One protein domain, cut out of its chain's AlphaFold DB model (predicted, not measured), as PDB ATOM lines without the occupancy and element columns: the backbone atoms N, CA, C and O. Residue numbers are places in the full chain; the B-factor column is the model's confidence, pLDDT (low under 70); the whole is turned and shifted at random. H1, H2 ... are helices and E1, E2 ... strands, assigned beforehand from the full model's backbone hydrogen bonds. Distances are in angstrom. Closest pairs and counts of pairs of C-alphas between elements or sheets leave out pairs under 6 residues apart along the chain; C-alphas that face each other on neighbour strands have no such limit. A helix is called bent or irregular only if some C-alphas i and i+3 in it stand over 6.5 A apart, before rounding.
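AT A GLANCE: This is residues 5 to 79 of the 502 residues of the protein "RING-type domain-containing protein" of Macrostomum lignano (UniProt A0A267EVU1). A small sheet of three short strands, E1, E2 and E3, has the helical hairpin of H1 and H2 packed at its E1 edge, with H1 beside E1 and H2 over it. H4 only grazes the sheet, mostly at E3, and short H3 is not on the sheet. The printed part has 75 residues, with four named helices and three named strands in the order H1 H2 E1 E2 E3 H3 H4. The sheet, in the order E1 - E2 - E3, is antiparallel throughout, and the class is mixed, helices and strands. The whole is compact and rounded, with a radius of gyration of the C-alphas of 11.4 A and spans of 27 by 26 by 23 A.

HOW THE PARTS SIT: H1, residues 5 to 14, touches H2, residues 20 to 28, in a helical hairpin; their closest C-alphas, of Arg 8 and Ala 27, are 5.1 A apart. They run opposite ways at a steep tilt of 42 degrees. E1, residues 31 to 33, E2, residues 45 to 48, and E3, residues 54 to 56, make a meander, each strand the antiparallel neighbour of the one before. Between E1 and E2, N 32 and O 47 are 2.9 A apart; between E2 and E3, N 46 and O 55 are 2.8 A apart, both within hydrogen-bond range. H1 is on the sheet, but at the sheet's level; its closest C-alphas to E1 are those of Arg 7 and Tyr 32, 4.7 A apart. H2 is over E1 at a height over the sheet of 10.1 A, and runs along the strands at 14 degrees to E1 on the local plane. H3, residues 58 to 61, is apart from H1 and H2. H4, residues 70 to 77, only grazes the sheet, and only just touches H2, with 3 pairs of C-alphas within 8 A; the closest are those of Gln 25 and Val 70, 6.4 A apart. Every O i to N i+4 pair is within hydrogen-bond range in H2 and H4; H1 has 2 of 6, with 5 of 7 O i to N i+3 pairs within range, and H3 is too short for an O i to N i+4 pair.

IN THESE COORDINATES: H1 begins at C-alpha 5, (20.460, -11.644, 23.637), and is 15.5 A long; it is irregular, with C-alphas 10 and 13 7.2 A apart. H2 is 12.7 A long, E1 7.0 A, E2 10.1 A, E3 6.7 A and H3 5.3 A. E2 begins at C-alpha 45, (9.179, -15.453, 37.319). H4, 10.5 A long, ends at C-alpha 77, (13.159, -3.639, 44.788).

THE WHOLE: The two C-alphas farthest apart, of Glu 17 and Ser 79, are 31.2 A apart. The printed part has no cut. The link from E1 to E2, 11 residues, is long. The mean pLDDT of the printed part is 72.4; it is under 70 at residues 13 to 20, 35 to 43, 51 and 61 to 68.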
ATOM      1  N   LEU A   5      21.107 -10.796  24.641       87.12
ATOM      2  CA  LEU A   5      20.460 -11.644  23.637       87.12
ATOM      3  C   LEU A   5      19.999 -12.988  24.238       87.12
ATOM      4  O   LEU A   5      18.857 -13.398  24.048       87.12
ATOM      5  N   ASN A   6      20.838 -13.635  25.054       85.44
ATOM      6  CA  ASN A   6      20.493 -14.894  25.727       85.44
ATOM      7  C   ASN A   6      19.411 -14.690  26.802       85.44
ATOM      8  O   ASN A   6      18.602 -15.584  27.045       85.44
ATOM      9  N   ARG A   7      19.366 -13.512  27.444       88.81
ATOM     10  CA  ARG A   7      18.254 -13.144  28.331       88.81
ATOM     11  C   ARG A   7      16.966 -12.956  27.531       88.81
ATOM     12  O   ARG A   7      15.953 -13.540  27.901       88.81
ATOM     13  N   ARG A   8      17.011 -12.254  26.397       86.94
ATOM     14  CA  ARG A   8      15.863 -12.058  25.503       86.94
ATOM     15  C   ARG A   8      15.320 -13.377  24.940       86.94
ATOM     16  O   ARG A   8      14.105 -13.563  24.903       86.94
ATOM     17  N   ALA A   9      16.202 -14.311  24.591       85.06
ATOM     18  CA  ALA A   9      15.838 -15.654  24.142       85.06
ATOM     19  C   ALA A   9      15.105 -16.476  25.222       85.06
ATOM     20  O   ALA A   9      14.218 -17.260  24.892       85.06
ATOM     21  N   SER A  10      15.405 -16.271  26.514       84.31
ATOM     22  CA  SER A  10      14.747 -17.015  27.606       84.31
ATOM     23  C   SER A  10      13.230 -16.793  27.689       84.31
ATOM     24  O   SER A  10      12.512 -17.666  28.170       84.31
ATOM     25  N   PHE A  11      12.722 -15.665  27.176       82.50
ATOM     26  CA  PHE A  11      11.289 -15.363  27.156       82.50
ATOM     27  C   PHE A  11      10.521 -16.061  26.020       82.50
ATOM     28  O   PHE A  11       9.319 -15.846  25.897       82.50
ATOM     29  N   ALA A  12      11.165 -16.900  25.195       76.12
ATOM     30  CA  ALA A  12      10.501 -17.620  24.099       76.12
ATOM     31  C   ALA A  12       9.291 -18.459  24.563       76.12
ATOM     32  O   ALA A  12       8.291 -18.529  23.858       76.12
ATOM     33  N   TYR A  13       9.351 -19.030  25.770       65.19
ATOM     34  CA  TYR A  13       8.261 -19.814  26.371       65.19
ATOM     35  C   TYR A  13       7.172 -18.969  27.059       65.19
ATOM     36  O   TYR A  13       6.168 -19.517  27.496       65.19
ATOM     37  N   TYR A  14       7.365 -17.650  27.167       67.44
ATOM     38  CA  TYR A  14       6.449 -16.707  27.824       67.44
ATOM     39  C   TYR A  14       5.794 -15.737  26.811       67.44
ATOM     40  O   TYR A  14       5.283 -14.680  27.169       67.44
ATOM     41  N   GLN A  15       5.816 -16.067  25.516       60.56
ATOM     42  CA  GLN A  15       5.245 -15.207  24.478       60.56
ATOM     43  C   GLN A  15       3.709 -15.199  24.517       60.56
ATOM     44  O   GLN A  15       3.051 -16.020  23.885       60.56
ATOM     45  N   THR A  16       3.139 -14.214  25.209       55.19
ATOM     46  CA  THR A  16       1.811 -13.679  24.891       55.19
ATOM     47  C   THR A  16       1.951 -12.625  23.789       55.19
ATOM     48  O   THR A  16       2.888 -11.821  23.796       55.19
ATOM     49  N   GLU A  17       1.030 -12.611  22.823       50.66
ATOM     50  CA  GLU A  17       1.185 -11.902  21.535       50.66
ATOM     51  C   GLU A  17       1.225 -10.357  21.618       50.66
ATOM     52  O   GLU A  17       1.344  -9.688  20.595       50.66
ATOM     53  N   GLN A  18       1.147  -9.770  22.819       50.88
ATOM     54  CA  GLN A  18       1.081  -8.317  23.033       50.88
ATOM     55  C   GLN A  18       2.276  -7.733  23.814       50.88
ATOM     56  O   GLN A  18       2.486  -6.522  23.785       50.88
ATOM     57  N   ASN A  19       3.116  -8.559  24.454       62.84
ATOM     58  CA  ASN A  19       4.100  -8.087  25.445       62.84
ATOM     59  C   ASN A  19       5.542  -7.889  24.924       62.84
ATOM     60  O   ASN A  19       6.456  -7.702  25.724       62.84
ATOM     61  N   GLY A  20       5.780  -7.885  23.606       68.12
ATOM     62  CA  GLY A  20       7.132  -7.860  23.011       68.12
ATOM     63  C   GLY A  20       8.097  -6.829  23.624       68.12
ATOM     64  O   GLY A  20       9.133  -7.213  24.164       68.12
ATOM     65  N   VAL A  21       7.701  -5.549  23.640       71.25
ATOM     66  CA  VAL A  21       8.499  -4.423  24.177       71.25
ATOM     67  C   VAL A  21       8.850  -4.600  25.661       71.25
ATOM     68  O   VAL A  21       9.915  -4.173  26.106       71.25
ATOM     69  N   LEU A  22       7.983  -5.250  26.442       78.06
ATOM     70  CA  LEU A  22       8.246  -5.529  27.852       78.06
ATOM     71  C   LEU A  22       9.339  -6.599  28.024       78.06
ATOM     72  O   LEU A  22      10.163  -6.491  28.931       78.06
ATOM     73  N   LEU A  23       9.394  -7.596  27.135       82.75
ATOM     74  CA  LEU A  23      10.438  -8.628  27.141       82.75
ATOM     75  C   LEU A  23      11.810  -8.048  26.761       82.75
ATOM     76  O   LEU A  23      12.828  -8.449  27.328       82.75
ATOM     77  N   ASP A  24      11.834  -7.066  25.855       84.00
ATOM     78  CA  ASP A  24      13.030  -6.273  25.541       84.00
ATOM     79  C   ASP A  24      13.492  -5.458  26.763       84.00
ATOM     80  O   ASP A  24      14.655  -5.543  27.164       84.00
ATOM     81  N   GLN A  25      12.575  -4.749  27.437       84.88
ATOM     82  CA  GLN A  25      12.894  -4.022  28.674       84.88
ATOM     83  C   GLN A  25      13.390  -4.945  29.796       84.88
ATOM     84  O   GLN A  25      14.338  -4.589  30.495       84.88
ATOM     85  N   LEU A  26      12.800  -6.132  29.974       87.50
ATOM     86  CA  LEU A  26      13.254  -7.124  30.954       87.50
ATOM     87  C   LEU A  26      14.679  -7.609  30.651       87.50
ATOM     88  O   LEU A  26      15.518  -7.615  31.557       87.50
ATOM     89  N   ALA A  27      14.980  -7.938  29.388       88.56
ATOM     90  CA  ALA A  27      16.322  -8.330  28.961       88.56
ATOM     91  C   ALA A  27      17.352  -7.220  29.240       88.56
ATOM     92  O   ALA A  27      18.372  -7.487  29.892       88.56
ATOM     93  N   ALA A  28      17.058  -5.981  28.836       88.44
ATOM     94  CA  ALA A  28      17.901  -4.805  29.067       88.44
ATOM     95  C   ALA A  28      18.106  -4.505  30.563       88.44
ATOM     96  O   ALA A  28      19.213  -4.212  31.010       88.44
ATOM     97  N   CYS A  29      17.065  -4.684  31.382       89.31
ATOM     98  CA  CYS A  29      17.137  -4.535  32.838       89.31
ATOM     99  C   CYS A  29      17.870  -5.684  33.554       89.31
ATOM    100  O   CYS A  29      17.981  -5.668  34.782       89.31
ATOM    101  N   GLY A  30      18.417  -6.655  32.816       86.75
ATOM    102  CA  GLY A  30      19.240  -7.736  33.354       86.75
ATOM    103  C   GLY A  30      18.462  -8.988  33.763       86.75
ATOM    104  O   GLY A  30      19.058  -9.884  34.366       86.75
ATOM    105  N   PHE A  31      17.163  -9.068  33.461       88.69
ATOM    106  CA  PHE A  31      16.298 -10.195  33.820       88.69
ATOM    107  C   PHE A  31      16.213 -11.250  32.722       88.69
ATOM    108  O   PHE A  31      16.315 -10.942  31.538       88.69
ATOM    109  N   TYR A  32      15.993 -12.496  33.128       86.81
ATOM    110  CA  TYR A  32      15.684 -13.630  32.260       86.81
ATOM    111  C   TYR A  32      14.538 -14.452  32.863       86.81
ATOM    112  O   TYR A  32      14.342 -14.435  34.080       86.81
ATOM    113  N   CYS A  33      13.776 -15.164  32.035       84.75
ATOM    114  CA  CYS A  33      12.703 -16.038  32.504       84.75
ATOM    115  C   CYS A  33      13.279 -17.277  33.199       84.75
ATOM    116  O   CYS A  33      14.147 -17.960  32.650       84.75
ATOM    117  N   CYS A  34      12.782 -17.599  34.391       76.75
ATOM    118  CA  CYS A  34      13.014 -18.904  34.998       76.75
ATOM    119  C   CYS A  34      12.116 -19.945  34.316       76.75
ATOM    120  O   CYS A  34      10.909 -19.761  34.217       76.75
ATOM    121  N   GLN A  35      12.717 -21.040  33.846       61.09
ATOM    122  CA  GLN A  35      12.024 -22.118  33.124       61.09
ATOM    123  C   GLN A  35      11.396 -23.169  34.066       61.09
ATOM    124  O   GLN A  35      10.737 -24.103  33.622       61.09
ATOM    125  N   THR A  36      11.604 -23.010  35.375       53.88
ATOM    126  CA  THR A  36      11.078 -23.849  36.459       53.88
ATOM    127  C   THR A  36      10.481 -22.941  37.531       53.88
ATOM    128  O   THR A  36      11.202 -22.088  38.054       53.88
ATOM    129  N   GLY A  37       9.204 -23.136  37.867       44.88
ATOM    130  CA  GLY A  37       8.489 -22.329  38.865       44.88
ATOM    131  C   GLY A  37       7.379 -21.458  38.275       44.88
ATOM    132  O   GLY A  37       7.446 -20.234  38.346       44.88
ATOM    133  N   LEU A  38       6.335 -22.083  37.726       49.88
ATOM    134  CA  LEU A  38       5.011 -21.460  37.729       49.88
ATOM    135  C   LEU A  38       4.490 -21.568  39.165       49.88
ATOM    136  O   LEU A  38       4.311 -22.680  39.653       49.88
ATOM    137  N   ILE A  39       4.283 -20.443  39.851       51.34
ATOM    138  CA  ILE A  39       3.788 -20.475  41.241       51.34
ATOM    139  C   ILE A  39       2.297 -20.862  41.256       51.34
ATOM    140  O   ILE A  39       1.864 -21.635  42.102       51.34
ATOM    141  N   ASN A  40       1.531 -20.347  40.284       50.06
ATOM    142  CA  ASN A  40       0.069 -20.468  40.202       50.06
ATOM    143  C   ASN A  40      -0.424 -20.817  38.771       50.06
ATOM    144  O   ASN A  40      -1.443 -20.280  38.337       50.06
ATOM    145  N   ASP A  41       0.358 -21.559  37.974       54.88
ATOM    146  CA  ASP A  41       0.155 -21.825  36.522       54.88
ATOM    147  C   ASP A  41      -0.003 -20.595  35.592       54.88
ATOM    148  O   ASP A  41      -0.115 -20.729  34.376       54.88
ATOM    149  N   THR A  42       0.040 -19.378  36.140       61.00
ATOM    150  CA  THR A  42      -0.319 -18.122  35.451       61.00
ATOM    151  C   THR A  42       0.679 -16.981  35.672       61.00
ATOM    152  O   THR A  42       0.705 -16.027  34.898       61.00
ATOM    153  N   THR A  43       1.521 -17.062  36.706       69.88
ATOM    154  CA  THR A  43       2.507 -16.031  37.062       69.88
ATOM    155  C   THR A  43       3.917 -16.444  36.646       69.88
ATOM    156  O   THR A  43       4.456 -17.442  37.126       69.88
ATOM    157  N   ALA A  44       4.535 -15.655  35.767       75.44
ATOM    158  CA  ALA A  44       5.911 -15.881  35.331       75.44
ATOM    159  C   ALA A  44       6.919 -15.258  36.307       75.44
ATOM    160  O   ALA A  44       6.662 -14.206  36.899       75.44
ATOM    161  N   MET A  45       8.083 -15.899  36.453       80.19
ATOM    162  CA  MET A  45       9.179 -15.453  37.319       80.19
ATOM    163  C   MET A  45      10.380 -14.997  36.484       80.19
ATOM    164  O   MET A  45      10.963 -15.774  35.724       80.19
ATOM    165  N   PHE A  46      10.795 -13.747  36.673       84.00
ATOM    166  CA  PHE A  46      11.931 -13.132  35.995       84.00
ATOM    167  C   PHE A  46      13.062 -12.890  36.993       84.00
ATOM    168  O   PHE A  46      12.901 -12.145  37.959       84.00
ATOM    169  N   LYS A  47      14.228 -13.498  36.766       82.62
ATOM    170  CA  LYS A  47      15.376 -13.445  37.680       82.62
ATOM    171  C   LYS A  47      16.496 -12.582  37.112       82.62
ATOM    172  O   LYS A  47      16.832 -12.690  35.938       82.62
ATOM    173  N   CYS A  48      17.088 -11.717  37.931       81.81
ATOM    174  CA  CYS A  48      18.208 -10.879  37.513       81.81
ATOM    175  C   CYS A  48      19.513 -11.685  37.463       81.81
ATOM    176  O   CYS A  48      19.907 -12.311  38.450       81.81
ATOM    177  N   ALA A  49      20.250 -11.584  36.357       77.69
ATOM    178  CA  ALA A  49      21.543 -12.239  36.155       77.69
ATOM    179  C   ALA A  49      22.686 -11.727  37.067       77.69
ATOM    180  O   ALA A  49      23.774 -12.297  37.042       77.69
ATOM    181  N   PHE A  50      22.467 -10.656  37.844       77.06
ATOM    182  CA  PHE A  50      23.532  -9.931  38.560       77.06
ATOM    183  C   PHE A  50      23.302  -9.774  40.073       77.06
ATOM    184  O   PHE A  50      24.268  -9.734  40.840       77.06
ATOM    185  N   CYS A  51      22.044  -9.710  40.523       64.75
ATOM    186  CA  CYS A  51      21.677  -9.722  41.948       64.75
ATOM    187  C   CYS A  51      20.880 -10.959  42.379       64.75
ATOM    188  O   CYS A  51      20.608 -11.096  43.566       64.75
ATOM    189  N   LEU A  52      20.491 -11.834  41.440       77.81
ATOM    190  CA  LEU A  52      19.614 -12.996  41.655       77.81
ATOM    191  C   LEU A  52      18.198 -12.664  42.173       77.81
ATOM    192  O   LEU A  52      17.410 -13.586  42.376       77.81
ATOM    193  N   GLY A  53      17.863 -11.378  42.333       71.88
ATOM    194  CA  GLY A  53      16.529 -10.887  42.680       71.88
ATOM    195  C   GLY A  53      15.483 -11.243  41.624       71.88
ATOM    196  O   GLY A  53      15.815 -11.426  40.450       71.88
ATOM    197  N   ILE A  54      14.226 -11.356  42.052       81.38
ATOM    198  CA  ILE A  54      13.123 -11.920  41.271       81.38
ATOM    199  C   ILE A  54      11.986 -10.899  41.176       81.38
ATOM    200  O   ILE A  54      11.563 -10.325  42.178       81.38
ATOM    201  N   ILE A  55      11.475 -10.694  39.966       81.44
ATOM    202  CA  ILE A  55      10.248  -9.943  39.688       81.44
ATOM    203  C   ILE A  55       9.245 -10.915  39.065       81.44
ATOM    204  O   ILE A  55       9.624 -11.778  38.277       81.44
ATOM    205  N   THR A  56       7.977 -10.795  39.435       80.69
ATOM    206  CA  THR A  56       6.868 -11.610  38.925       80.69
ATOM    207  C   THR A  56       5.965 -10.776  38.016       80.69
ATOM    208  O   THR A  56       5.922  -9.553  38.155       80.69
ATOM    209  N   SER A  57       5.270 -11.404  37.062       77.00
ATOM    210  CA  SER A  57       4.487 -10.683  36.039       77.00
ATOM    211  C   SER A  57       3.376  -9.791  36.619       77.00
ATOM    212  O   SER A  57       3.244  -8.643  36.211       77.00
ATOM    213  N   ASP A  58       2.691 -10.224  37.682       73.88
ATOM    214  CA  ASP A  58       1.682  -9.436  38.419       73.88
ATOM    215  C   ASP A  58       2.197  -8.068  38.921       73.88
ATOM    216  O   ASP A  58       1.453  -7.084  38.979       73.88
ATOM    217  N   ARG A  59       3.494  -7.981  39.246       70.44
ATOM    218  CA  ARG A  59       4.164  -6.751  39.703       70.44
ATOM    219  C   ARG A  59       4.552  -5.800  38.572       70.44
ATOM    220  O   ARG A  59       5.051  -4.713  38.856       70.44
ATOM    221  N   ILE A  60       4.358  -6.222  37.327       70.69
ATOM    222  CA  ILE A  60       4.630  -5.459  36.108       70.69
ATOM    223  C   ILE A  60       3.311  -5.094  35.417       70.69
ATOM    224  O   ILE A  60       3.106  -3.936  35.072       70.69
ATOM    225  N   ASP A  61       2.406  -6.063  35.269       59.78
ATOM    226  CA  ASP A  61       1.157  -5.929  34.508       59.78
ATOM    227  C   ASP A  61       0.089  -5.073  35.226       59.78
ATOM    228  O   ASP A  61      -0.932  -4.706  34.643       59.78
ATOM    229  N   SER A  62       0.286  -4.753  36.510       53.41
ATOM    230  CA  SER A  62      -0.692  -4.009  37.306       53.41
ATOM    231  C   SER A  62      -0.602  -2.487  37.117       53.41
ATOM    232  O   SER A  62       0.411  -1.850  37.421       53.41
ATOM    233  N   ASN A  63      -1.746  -1.883  36.758       47.41
ATOM    234  CA  ASN A  63      -2.021  -0.429  36.722       47.41
ATOM    235  C   ASN A  63      -1.859   0.298  38.085       47.41
ATOM    236  O   ASN A  63      -2.222   1.463  38.224       47.41
ATOM    237  N   THR A  64      -1.345  -0.386  39.109       43.84
ATOM    238  CA  THR A  64      -1.031   0.130  40.449       43.84
ATOM    239  C   THR A  64       0.474   0.155  40.744       43.84
ATOM    240  O   THR A  64       0.879   0.538  41.844       43.84
ATOM    241  N   SER A  65       1.329  -0.216  39.784       46.72
ATOM    242  CA  SER A  65       2.776  -0.036  39.908       46.72
ATOM    243  C   SER A  65       3.165   1.434  39.664       46.72
ATOM    244  O   SER A  65       3.051   1.965  38.565       46.72
ATOM    245  N   ASN A  66       3.669   2.117  40.699       49.66
ATOM    246  CA  ASN A  66       4.132   3.518  40.627       49.66
ATOM    247  C   ASN A  66       5.477   3.686  39.872       49.66
ATOM    248  O   ASN A  66       6.272   4.568  40.199       49.66
ATOM    249  N   TRP A  67       5.783   2.803  38.917       52.47
ATOM    250  CA  TRP A  67       7.105   2.661  38.302       52.47
ATOM    251  C   TRP A  67       6.979   2.602  36.780       52.47
ATOM    252  O   TRP A  67       6.616   1.580  36.212       52.47
ATOM    253  N   ASN A  68       7.354   3.686  36.105       62.78
ATOM    254  CA  ASN A  68       7.142   3.876  34.664       62.78
ATOM    255  C   ASN A  68       8.036   2.987  33.770       62.78
ATOM    256  O   ASN A  68       7.976   3.095  32.549       62.78
ATOM    257  N   THR A  69       8.919   2.165  34.352       78.75
ATOM    258  CA  THR A  69       9.824   1.245  33.638       78.75
ATOM    259  C   THR A  69      10.215   0.053  34.513       78.75
ATOM    260  O   THR A  69      10.342   0.173  35.737       78.75
ATOM    261  N   VAL A  70      10.565  -1.068  33.871       83.44
ATOM    262  CA  VAL A  70      11.186  -2.229  34.537       83.44
ATOM    263  C   VAL A  70      12.473  -1.838  35.284       83.44
ATOM    264  O   VAL A  70      12.744  -2.364  36.363       83.44
ATOM    265  N   TRP A  71      13.245  -0.865  34.777       84.19
ATOM    266  CA  TRP A  71      14.467  -0.381  35.435       84.19
ATOM    267  C   TRP A  71      14.175   0.318  36.769       84.19
ATOM    268  O   TRP A  71      14.889   0.108  37.751       84.19
ATOM    269  N   GLN A  72      13.108   1.119  36.835       83.25
ATOM    270  CA  GLN A  72      12.672   1.748  38.083       83.25
ATOM    271  C   GLN A  72      12.190   0.705  39.097       83.25
ATOM    272  O   GLN A  72      12.603   0.767  40.254       83.25
ATOM    273  N   LEU A  73      11.421  -0.303  38.666       81.88
ATOM    274  CA  LEU A  73      11.001  -1.415  39.526       81.88
ATOM    275  C   LEU A  73      12.207  -2.227  40.044       81.88
ATOM    276  O   LEU A  73      12.294  -2.520  41.238       81.88
ATOM    277  N   HIS A  74      13.185  -2.517  39.180       83.44
ATOM    278  CA  HIS A  74      14.449  -3.164  39.551       83.44
ATOM    279  C   HIS A  74      15.223  -2.332  40.584       83.44
ATOM    280  O   HIS A  74      15.681  -2.869  41.592       83.44
ATOM    281  N   ARG A  75      15.321  -1.013  40.381       81.75
ATOM    282  CA  ARG A  75      16.004  -0.089  41.297       81.75
ATOM    283  C   ARG A  75      15.276   0.099  42.628       81.75
ATOM    284  O   ARG A  75      15.943   0.294  43.639       81.75
ATOM    285  N   ALA A  76      13.947   0.019  42.641       76.94
ATOM    286  CA  ALA A  76      13.140   0.107  43.852       76.94
ATOM    287  C   ALA A  76      13.231  -1.168  44.708       76.94
ATOM    288  O   ALA A  76      13.420  -1.080  45.920       76.94
ATOM    289  N   LEU A  77      13.131  -2.349  44.085       74.62
ATOM    290  CA  LEU A  77      13.159  -3.639  44.788       74.62
ATOM    291  C   LEU A  77      14.580  -4.107  45.140       74.62
ATOM    292  O   LEU A  77      14.790  -4.698  46.197       74.62
ATOM    293  N   TYR A  78      15.557  -3.837  44.270       75.12
ATOM    294  CA  TYR A  78      16.937  -4.312  44.390       75.12
ATOM    295  C   TYR A  78      17.936  -3.171  44.166       75.12
ATOM    296  O   TYR A  78      18.838  -3.256  43.333       75.12
ATOM    297  N   SER A  79      17.807  -2.098  44.949       72.19
ATOM    298  CA  SER A  79      18.693  -0.921  44.918       72.19
ATOM    299  C   SER A  79      20.185  -1.240  45.110       72.19
ATOM    300  O   SER A  79      21.033  -0.503  44.614       72.19
TER     301      SER A  79